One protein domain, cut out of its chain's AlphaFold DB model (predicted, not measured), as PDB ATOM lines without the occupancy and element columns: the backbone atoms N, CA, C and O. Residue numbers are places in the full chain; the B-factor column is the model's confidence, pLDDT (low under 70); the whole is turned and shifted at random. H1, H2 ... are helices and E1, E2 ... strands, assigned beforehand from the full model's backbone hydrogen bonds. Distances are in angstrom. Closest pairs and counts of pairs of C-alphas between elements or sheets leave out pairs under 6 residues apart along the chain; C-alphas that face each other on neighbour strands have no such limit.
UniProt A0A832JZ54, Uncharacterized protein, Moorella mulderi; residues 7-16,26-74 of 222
ATOM      1  N   SER A   7      17.174  -1.494  -5.149       44.28
ATOM      2  CA  SER A   7      16.295  -0.948  -6.192       44.28
ATOM      3  C   SER A   7      17.122  -0.479  -7.389       44.28
ATOM      4  O   SER A   7      18.073   0.283  -7.203       44.28
ATOM      5  N   ALA A   8      16.753  -0.886  -8.604       53.91
ATOM      6  CA  ALA A   8      17.408  -0.446  -9.837       53.91
ATOM      7  C   ALA A   8      16.466   0.468 -10.650       53.91
ATOM      8  O   ALA A   8      15.468  -0.023 -11.174       53.91
ATOM      9  N   PRO A   9      16.768   1.775 -10.783       47.53
ATOM     10  CA  PRO A   9      15.940   2.726 -11.534       47.53
ATOM     11  C   PRO A   9      16.254   2.762 -13.042       47.53
ATOM     12  O   PRO A   9      15.797   3.667 -13.734       47.53
ATOM     13  N   PHE A  10      17.063   1.825 -13.552       45.00
ATOM     14  CA  PHE A  10      17.454   1.752 -14.963       45.00
ATOM     15  C   PHE A  10      17.239   0.337 -15.527       45.00
ATOM     16  O   PHE A  10      17.507  -0.638 -14.817       45.00
ATOM     17  N   PRO A  11      16.852   0.208 -16.810       45.31
ATOM     18  CA  PRO A  11      16.543  -1.080 -17.439       45.31
ATOM     19  C   PRO A  11      17.771  -1.972 -17.718       45.31
ATOM     20  O   PRO A  11      17.624  -3.149 -18.031       45.31
ATOM     21  N   SER A  12      19.004  -1.458 -17.631       43.44
ATOM     22  CA  SER A  12      20.179  -2.124 -18.220       43.44
ATOM     23  C   SER A  12      21.081  -2.989 -17.314       43.44
ATOM     24  O   SER A  12      21.748  -3.851 -17.888       43.44
ATOM     25  N   PRO A  13      21.138  -2.908 -15.961       43.31
ATOM     26  CA  PRO A  13      22.033  -3.799 -15.215       43.31
ATOM     27  C   PRO A  13      21.365  -5.051 -14.620       43.31
ATOM     28  O   PRO A  13      22.061  -5.863 -14.012       43.31
ATOM     29  N   GLN A  14      20.055  -5.277 -14.780       46.03
ATOM     30  CA  GLN A  14      19.397  -6.426 -14.127       46.03
ATOM     31  C   GLN A  14      19.769  -7.784 -14.751       46.03
ATOM     32  O   GLN A  14      19.857  -8.789 -14.044       46.03
ATOM     33  N   GLY A  15      20.094  -7.814 -16.051       40.62
ATOM     34  CA  GLY A  15      20.542  -9.030 -16.743       40.62
ATOM     35  C   GLY A  15      21.853  -9.619 -16.200       40.62
ATOM     36  O   GLY A  15      22.083 -10.821 -16.329       40.62
ATOM     37  N   PHE A  16      22.691  -8.808 -15.543       43.09
ATOM     38  CA  PHE A  16      23.955  -9.264 -14.957       43.09
ATOM     39  C   PHE A  16      23.740 -10.104 -13.684       43.09
ATOM     40  O   PHE A  16      24.448 -11.084 -13.453       43.09
ATOM     41  N   ALA A  26      19.289 -15.101  -1.845       57.25
ATOM     42  CA  ALA A  26      17.955 -14.663  -2.258       57.25
ATOM     43  C   ALA A  26      17.642 -13.271  -1.678       57.25
ATOM     44  O   ALA A  26      16.922 -13.138  -0.691       57.25
ATOM     45  N   LEU A  27      18.227 -12.222  -2.263       64.44
ATOM     46  CA  LEU A  27      17.845 -10.843  -1.941       64.44
ATOM     47  C   LEU A  27      16.600 -10.440  -2.743       64.44
ATOM     48  O   LEU A  27      16.581 -10.695  -3.953       64.44
ATOM     49  N   PRO A  28      15.602  -9.786  -2.117       72.56
ATOM     50  CA  PRO A  28      14.434  -9.280  -2.826       72.56
ATOM     51  C   PRO A  28      14.856  -8.220  -3.851       72.56
ATOM     52  O   PRO A  28      15.540  -7.251  -3.512       72.56
ATOM     53  N   SER A  29      14.447  -8.422  -5.100       78.06
ATOM     54  CA  SER A  29      14.728  -7.558  -6.246       78.06
ATOM     55  C   SER A  29      13.502  -6.722  -6.588       78.06
ATOM     56  O   SER A  29      12.426  -7.267  -6.848       78.06
ATOM     57  N   ILE A  30      13.669  -5.399  -6.597       81.69
ATOM     58  CA  ILE A  30      12.597  -4.449  -6.907       81.69
ATOM     59  C   ILE A  30      12.976  -3.647  -8.145       81.69
ATOM     60  O   ILE A  30      14.006  -2.963  -8.167       81.69
ATOM     61  N   THR A  31      12.102  -3.687  -9.144       80.31
ATOM     62  CA  THR A  31      12.193  -2.855 -10.341       80.31
ATOM     63  C   THR A  31      11.321  -1.624 -10.149       80.31
ATOM     64  O   THR A  31      10.120  -1.745  -9.929       80.31
ATOM     65  N   VAL A  32      11.913  -0.433 -10.240       82.50
ATOM     66  CA  VAL A  32      11.163   0.828 -10.223       82.50
ATOM     67  C   VAL A  32      11.063   1.327 -11.654       82.50
ATOM     68  O   VAL A  32      12.064   1.754 -12.222       82.50
ATOM     69  N   VAL A  33       9.863   1.266 -12.223       80.19
ATOM     70  CA  VAL A  33       9.594   1.738 -13.580       80.19
ATOM     71  C   VAL A  33       9.360   3.244 -13.527       80.19
ATOM     72  O   VAL A  33       8.353   3.718 -12.998       80.19
ATOM     73  N   THR A  34      10.328   3.999 -14.037       70.50
ATOM     74  CA  THR A  34      10.314   5.470 -14.075       70.50
ATOM     75  C   THR A  34       9.808   6.028 -15.406       70.50
ATOM     76  O   THR A  34       9.579   7.233 -15.513       70.50
ATOM     77  N   ASP A  35       9.591   5.161 -16.395       71.31
ATOM     78  CA  ASP A  35       9.052   5.530 -17.699       71.31
ATOM     79  C   ASP A  35       7.521   5.621 -17.665       71.31
ATOM     80  O   ASP A  35       6.837   4.868 -16.969       71.31
ATOM     81  N   HIS A  36       6.969   6.526 -18.475       65.25
ATOM     82  CA  HIS A  36       5.522   6.609 -18.699       65.25
ATOM     83  C   HIS A  36       4.989   5.472 -19.584       65.25
ATOM     84  O   HIS A  36       3.793   5.191 -19.550       65.25
ATOM     85  N   LEU A  37       5.865   4.846 -20.377       68.19
ATOM     86  CA  LEU A  37       5.564   3.695 -21.221       68.19
ATOM     87  C   LEU A  37       6.441   2.520 -20.795       68.19
ATOM     88  O   LEU A  37       7.665   2.628 -20.743       68.19
ATOM     89  N   VAL A  38       5.811   1.390 -20.508       68.75
ATOM     90  CA  VAL A  38       6.494   0.176 -20.077       68.75
ATOM     91  C   VAL A  38       7.012  -0.575 -21.294       68.75
ATOM     92  O   VAL A  38       6.277  -1.265 -22.002       68.75
ATOM     93  N   HIS A  39       8.313  -0.468 -21.528       72.69
ATOM     94  CA  HIS A  39       9.012  -1.296 -22.504       72.69
ATOM     95  C   HIS A  39       9.377  -2.665 -21.917       72.69
ATOM     96  O   HIS A  39       9.681  -2.781 -20.731       72.69
ATOM     97  N   SER A  40       9.451  -3.691 -22.770       72.94
ATOM     98  CA  SER A  40       9.823  -5.062 -22.378       72.94
ATOM     99  C   SER A  40      11.196  -5.161 -21.702       72.94
ATOM    100  O   SER A  40      11.464  -6.118 -20.982       72.94
ATOM    101  N   GLN A  41      12.051  -4.147 -21.868       72.56
ATOM    102  CA  GLN A  41      13.335  -4.023 -21.172       72.56
ATOM    103  C   GLN A  41      13.203  -3.919 -19.648       72.56
ATOM    104  O   GLN A  41      14.182  -4.166 -18.956       72.56
ATOM    105  N   TRP A  42      12.030  -3.556 -19.127       73.50
ATOM    106  CA  TRP A  42      11.770  -3.526 -17.691       73.50
ATOM    107  C   TRP A  42      11.458  -4.910 -17.116       73.50
ATOM    108  O   TRP A  42      11.609  -5.108 -15.910       73.50
ATOM    109  N   ILE A  43      11.029  -5.863 -17.951       77.94
ATOM    110  CA  ILE A  43      10.511  -7.155 -17.504       77.94
ATOM    111  C   ILE A  43      11.654  -8.148 -17.343       77.94
ATOM    112  O   ILE A  43      12.300  -8.568 -18.307       77.94
ATOM    113  N   HIS A  44      11.869  -8.576 -16.104       78.19
ATOM    114  CA  HIS A  44      12.867  -9.577 -15.771       78.19
ATOM    115  C   HIS A  44      12.268 -10.717 -14.942       78.19
ATOM    116  O   HIS A  44      11.507 -10.479 -13.999       78.19
ATOM    117  N   PRO A  45      12.648 -11.978 -15.233       70.56
ATOM    118  CA  PRO A  45      12.104 -13.145 -14.537       70.56
ATOM    119  C   PRO A  45      12.485 -13.200 -13.049       70.56
ATOM    120  O   PRO A  45      11.842 -13.905 -12.276       70.56
ATOM    121  N   PHE A  46      13.513 -12.455 -12.632       75.00
ATOM    122  CA  PHE A  46      14.008 -12.424 -11.252       75.00
ATOM    123  C   PHE A  46      13.552 -11.192 -10.459       75.00
ATOM    124  O   PHE A  46      14.082 -10.943  -9.378       75.00
ATOM    125  N   THR A  47      12.602 -10.416 -10.985       79.06
ATOM    126  CA  THR A  47      11.988  -9.307 -10.252       79.06
ATOM    127  C   THR A  47      10.895  -9.840  -9.330       79.06
ATOM    128  O   THR A  47       9.975 -10.543  -9.762       79.06
ATOM    129  N   ASP A  48      11.008  -9.498  -8.049       81.06
ATOM    130  CA  ASP A  48      10.058  -9.901  -7.015       81.06
ATOM    131  C   ASP A  48       8.928  -8.863  -6.866       81.06
ATOM    132  O   ASP A  48       7.812  -9.234  -6.517       81.06
ATOM    133  N   LEU A  49       9.190  -7.582  -7.178       84.62
ATOM    134  CA  LEU A  49       8.199  -6.498  -7.164       84.62
ATOM    135  C   LEU A  49       8.504  -5.414  -8.215       84.62
ATOM    136  O   LEU A  49       9.636  -4.945  -8.323       84.62
ATOM    137  N   TYR A  50       7.474  -4.964  -8.923       84.81
ATOM    138  CA  TYR A  50       7.465  -3.818  -9.825       84.81
ATOM    139  C   TYR A  50       6.764  -2.643  -9.146       84.81
ATOM    140  O   TYR A  50       5.592  -2.736  -8.790       84.81
ATOM    141  N   MET A  51       7.469  -1.530  -8.972       86.75
ATOM    142  CA  MET A  51       6.887  -0.258  -8.548       86.75
ATOM    143  C   MET A  51       6.658   0.613  -9.778       86.75
ATOM    144  O   MET A  51       7.607   0.878 -10.519       86.75
ATOM    145  N   VAL A  52       5.419   1.051  -9.995       85.69
ATOM    146  CA  VAL A  52       5.039   1.839 -11.175       85.69
ATOM    147  C   VAL A  52       4.443   3.196 -10.815       85.69
ATOM    148  O   VAL A  52       3.857   3.397  -9.747       85.69
ATOM    149  N   GLY A  53       4.590   4.136 -11.751       82.25
ATOM    150  CA  GLY A  53       4.146   5.518 -11.599       82.25
ATOM    151  C   GLY A  53       2.642   5.761 -11.746       82.25
ATOM    152  O   GLY A  53       2.163   6.805 -11.315       82.25
ATOM    153  N   SER A  54       1.900   4.846 -12.376       86.19
ATOM    154  CA  SER A  54       0.474   5.020 -12.681       86.19
ATOM    155  C   SER A  54      -0.226   3.679 -12.912       86.19
ATOM    156  O   SER A  54       0.438   2.695 -13.240       86.19
ATOM    157  N   GLU A  55      -1.559   3.664 -12.810       87.75
ATOM    158  CA  GLU A  55      -2.389   2.504 -13.187       87.75
ATOM    159  C   GLU A  55      -2.172   2.109 -14.655       87.75
ATOM    160  O   GLU A  55      -2.032   0.937 -14.967       87.75
ATOM    161  N   PHE A  56      -1.992   3.085 -15.548       87.31
ATOM    162  CA  PHE A  56      -1.703   2.815 -16.958       87.31
ATOM    163  C   PHE A  56      -0.423   1.982 -17.154       87.31
ATOM    164  O   PHE A  56      -0.382   1.064 -17.966       87.31
ATOM    165  N   ALA A  57       0.630   2.261 -16.379       85.44
ATOM    166  CA  ALA A  57       1.854   1.464 -16.419       85.44
ATOM    167  C   ALA A  57       1.665   0.065 -15.800       85.44
ATOM    168  O   ALA A  57       2.309  -0.889 -16.235       85.44
ATOM    169  N   LYS A  58       0.774  -0.080 -14.807       88.00
ATOM    170  CA  LYS A  58       0.368  -1.396 -14.290       88.00
ATOM    171  C   LYS A  58      -0.326  -2.204 -15.388       88.00
ATOM    172  O   LYS A  58       0.081  -3.339 -15.621       88.00
ATOM    173  N   ASP A  59      -1.286  -1.611 -16.093       89.62
ATOM    174  CA  ASP A  59      -2.021  -2.273 -17.178       89.62
ATOM    175  C   ASP A  59      -1.066  -2.789 -18.265       89.62
ATOM    176  O   ASP A  59      -1.143  -3.949 -18.666       89.62
ATOM    177  N   GLN A  60      -0.070  -1.989 -18.654       88.50
ATOM    178  CA  GLN A  60       0.942  -2.406 -19.632       88.50
ATOM    179  C   GLN A  60       1.833  -3.569 -19.162       88.50
ATOM    180  O   GLN A  60       2.301  -4.351 -19.991       88.50
ATOM    181  N   LEU A  61       2.110  -3.691 -17.858       87.38
ATOM    182  CA  LEU A  61       2.844  -4.836 -17.303       87.38
ATOM    183  C   LEU A  61       1.974  -6.098 -17.278       87.38
ATOM    184  O   LEU A  61       2.475  -7.182 -17.586       87.38
ATOM    185  N   LEU A  62       0.686  -5.953 -16.950       90.38
ATOM    186  CA  LEU A  62      -0.285  -7.049 -16.986       90.38
ATOM    187  C   LEU A  62      -0.436  -7.599 -18.410       90.38
ATOM    188  O   LEU A  62      -0.352  -8.809 -18.611       90.38
ATOM    189  N   GLU A  63      -0.564  -6.718 -19.410       89.19
ATOM    190  CA  GLU A  63      -0.618  -7.086 -20.835       89.19
ATOM    191  C   GLU A  63       0.627  -7.856 -21.300       89.19
ATOM    192  O   GLU A  63       0.547  -8.715 -22.178       89.19
ATOM    193  N   GLN A  64       1.782  -7.583 -20.692       87.00
ATOM    194  CA  GLN A  64       3.047  -8.259 -20.992       87.00
ATOM    195  C   GLN A  64       3.290  -9.516 -20.133       87.00
ATOM    196  O   GLN A  64       4.367 -10.110 -20.201       87.00
ATOM    197  N   GLY A  65       2.297  -9.955 -19.350       88.06
ATOM    198  CA  GLY A  65       2.324 -11.221 -18.615       88.06
ATOM    199  C   GLY A  65       2.983 -11.162 -17.236       88.06
ATOM    200  O   GLY A  65       3.337 -12.207 -16.686       88.06
ATOM    201  N   VAL A  66       3.170  -9.970 -16.659       88.75
ATOM    202  CA  VAL A  66       3.616  -9.836 -15.266       88.75
ATOM    203  C   VAL A  66       2.426 -10.085 -14.327       88.75
ATOM    204  O   VAL A  66       1.390  -9.452 -14.508       88.75
ATOM    205  N   PRO A  67       2.545 -10.968 -13.318       90.50
ATOM    206  CA  PRO A  67       1.468 -11.212 -12.356       90.50
ATOM    207  C   PRO A  67       1.111  -9.965 -11.539       90.50
ATOM    208  O   PRO A  67       2.007  -9.233 -11.108       90.50
ATOM    209  N   GLU A  68      -0.180  -9.743 -11.283       91.25
ATOM    210  CA  GLU A  68      -0.680  -8.553 -10.580       91.25
ATOM    211  C   GLU A  68      -0.105  -8.421  -9.166       91.25
ATOM    212  O   GLU A  68       0.258  -7.327  -8.741       91.25
ATOM    213  N   GLU A  69       0.068  -9.537  -8.457       91.88
ATOM    214  CA  GLU A  69       0.635  -9.579  -7.109       91.88
ATOM    215  C   GLU A  69       2.086  -9.083  -7.041       91.88
ATOM    216  O   GLU A  69       2.585  -8.744  -5.966       91.88
ATOM    217  N   LYS A  70       2.769  -9.018  -8.191       89.81
ATOM    218  CA  LYS A  70       4.118  -8.470  -8.317       89.81
ATOM    219  C   LYS A  70       4.122  -6.997  -8.707       89.81
ATOM    220  O   LYS A  70       5.207  -6.473  -8.935       89.81
ATOM    221  N   ILE A  71       2.980  -6.315  -8.800       90.00
ATOM    222  CA  ILE A  71       2.901  -4.921  -9.252       90.00
ATOM    223  C   ILE A  71       2.286  -4.046  -8.157       90.00
ATOM    224  O   ILE A  71       1.198  -4.308  -7.658       90.00
ATOM    225  N   ALA A  72       2.971  -2.958  -7.811       90.44
ATOM    226  CA  ALA A  72       2.491  -1.944  -6.883       90.44
ATOM    227  C   ALA A  72       2.514  -0.559  -7.540       90.44
ATOM    228  O   ALA A  72       3.557  -0.083  -7.994       90.44
ATOM    229  N   VAL A  73       1.365   0.117  -7.548       86.94
ATOM    230  CA  VAL A  73       1.247   1.507  -8.009       86.94
ATOM    231  C   VAL A  73       1.615   2.426  -6.848       86.94
ATOM    232  O   VAL A  73       0.802   2.709  -5.973       86.94
ATOM    233  N   THR A  74       2.874   2.857  -6.805       83.19
ATOM    234  CA  THR A  74       3.403   3.716  -5.729       83.19
ATOM    235  C   THR A  74       3.537   5.176  -6.147       83.19
ATOM    236  O   THR A  74       3.792   6.035  -5.307       83.19
TER     237      THR A  74
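What this domain is: This is residues 7 to 16 and 26 to 74 of the 222 residues of an uncharacterized protein of Moorella mulderi (UniProt A0A832JZ54). Little regular structure is here: a small wall of three parallel strands, with H1 and the unnamed stretch 34 to 48 over one face. Of 59 printed residues, 21 are in named elements, E1, E2, H1, E3 along the chain, class mixed; the sheet's order is E1, E2, E3. The whole is compact, radius of gyration of the C-alphas 10.3 A, spanning 28 by 21 by 20 A.

Where its parts are: Residues 7 to 8 pair, parallel, with 30 to 31 of E1, residues 29 to 33, 12.9 A long; find C-alpha 29 at (14.728, -7.558, -6.246). Next come E2, 49 to 52, 9.8 A, and H1, 55 to 63, 12.4 A. E3, 71 to 73, 6.8 A, ends at C-alpha 73 (1.247, 1.507, -8.009).

How they stand to each other: Beside E1, inner strand E2 has N 51 and O 31 at 2.8 A, within hydrogen-bond range; E2 and E3 have N 72 and O 50 at 2.8 A. H1 is on the sheet, height 9.1 A, along the strands at 17 degrees to E2 on the local plane; the closest C-alphas of H1 and E3, Glu 55 and Val 73, are 6.4 A apart. E2, H1, E3 form a strand-helix-strand unit, parallel neighbour strands with a helix between, its crossover right-handed. In H1 every O i to N i+4 pair is within range.

The domain as a whole: Residues 17 to 25 are not printed; C-alphas 16 and 26 are 15.0 A apart. The link E1 to E2 is long. Look for pLDDT under 70 at residues 7 to 16, 26 to 27 and 36 to 38.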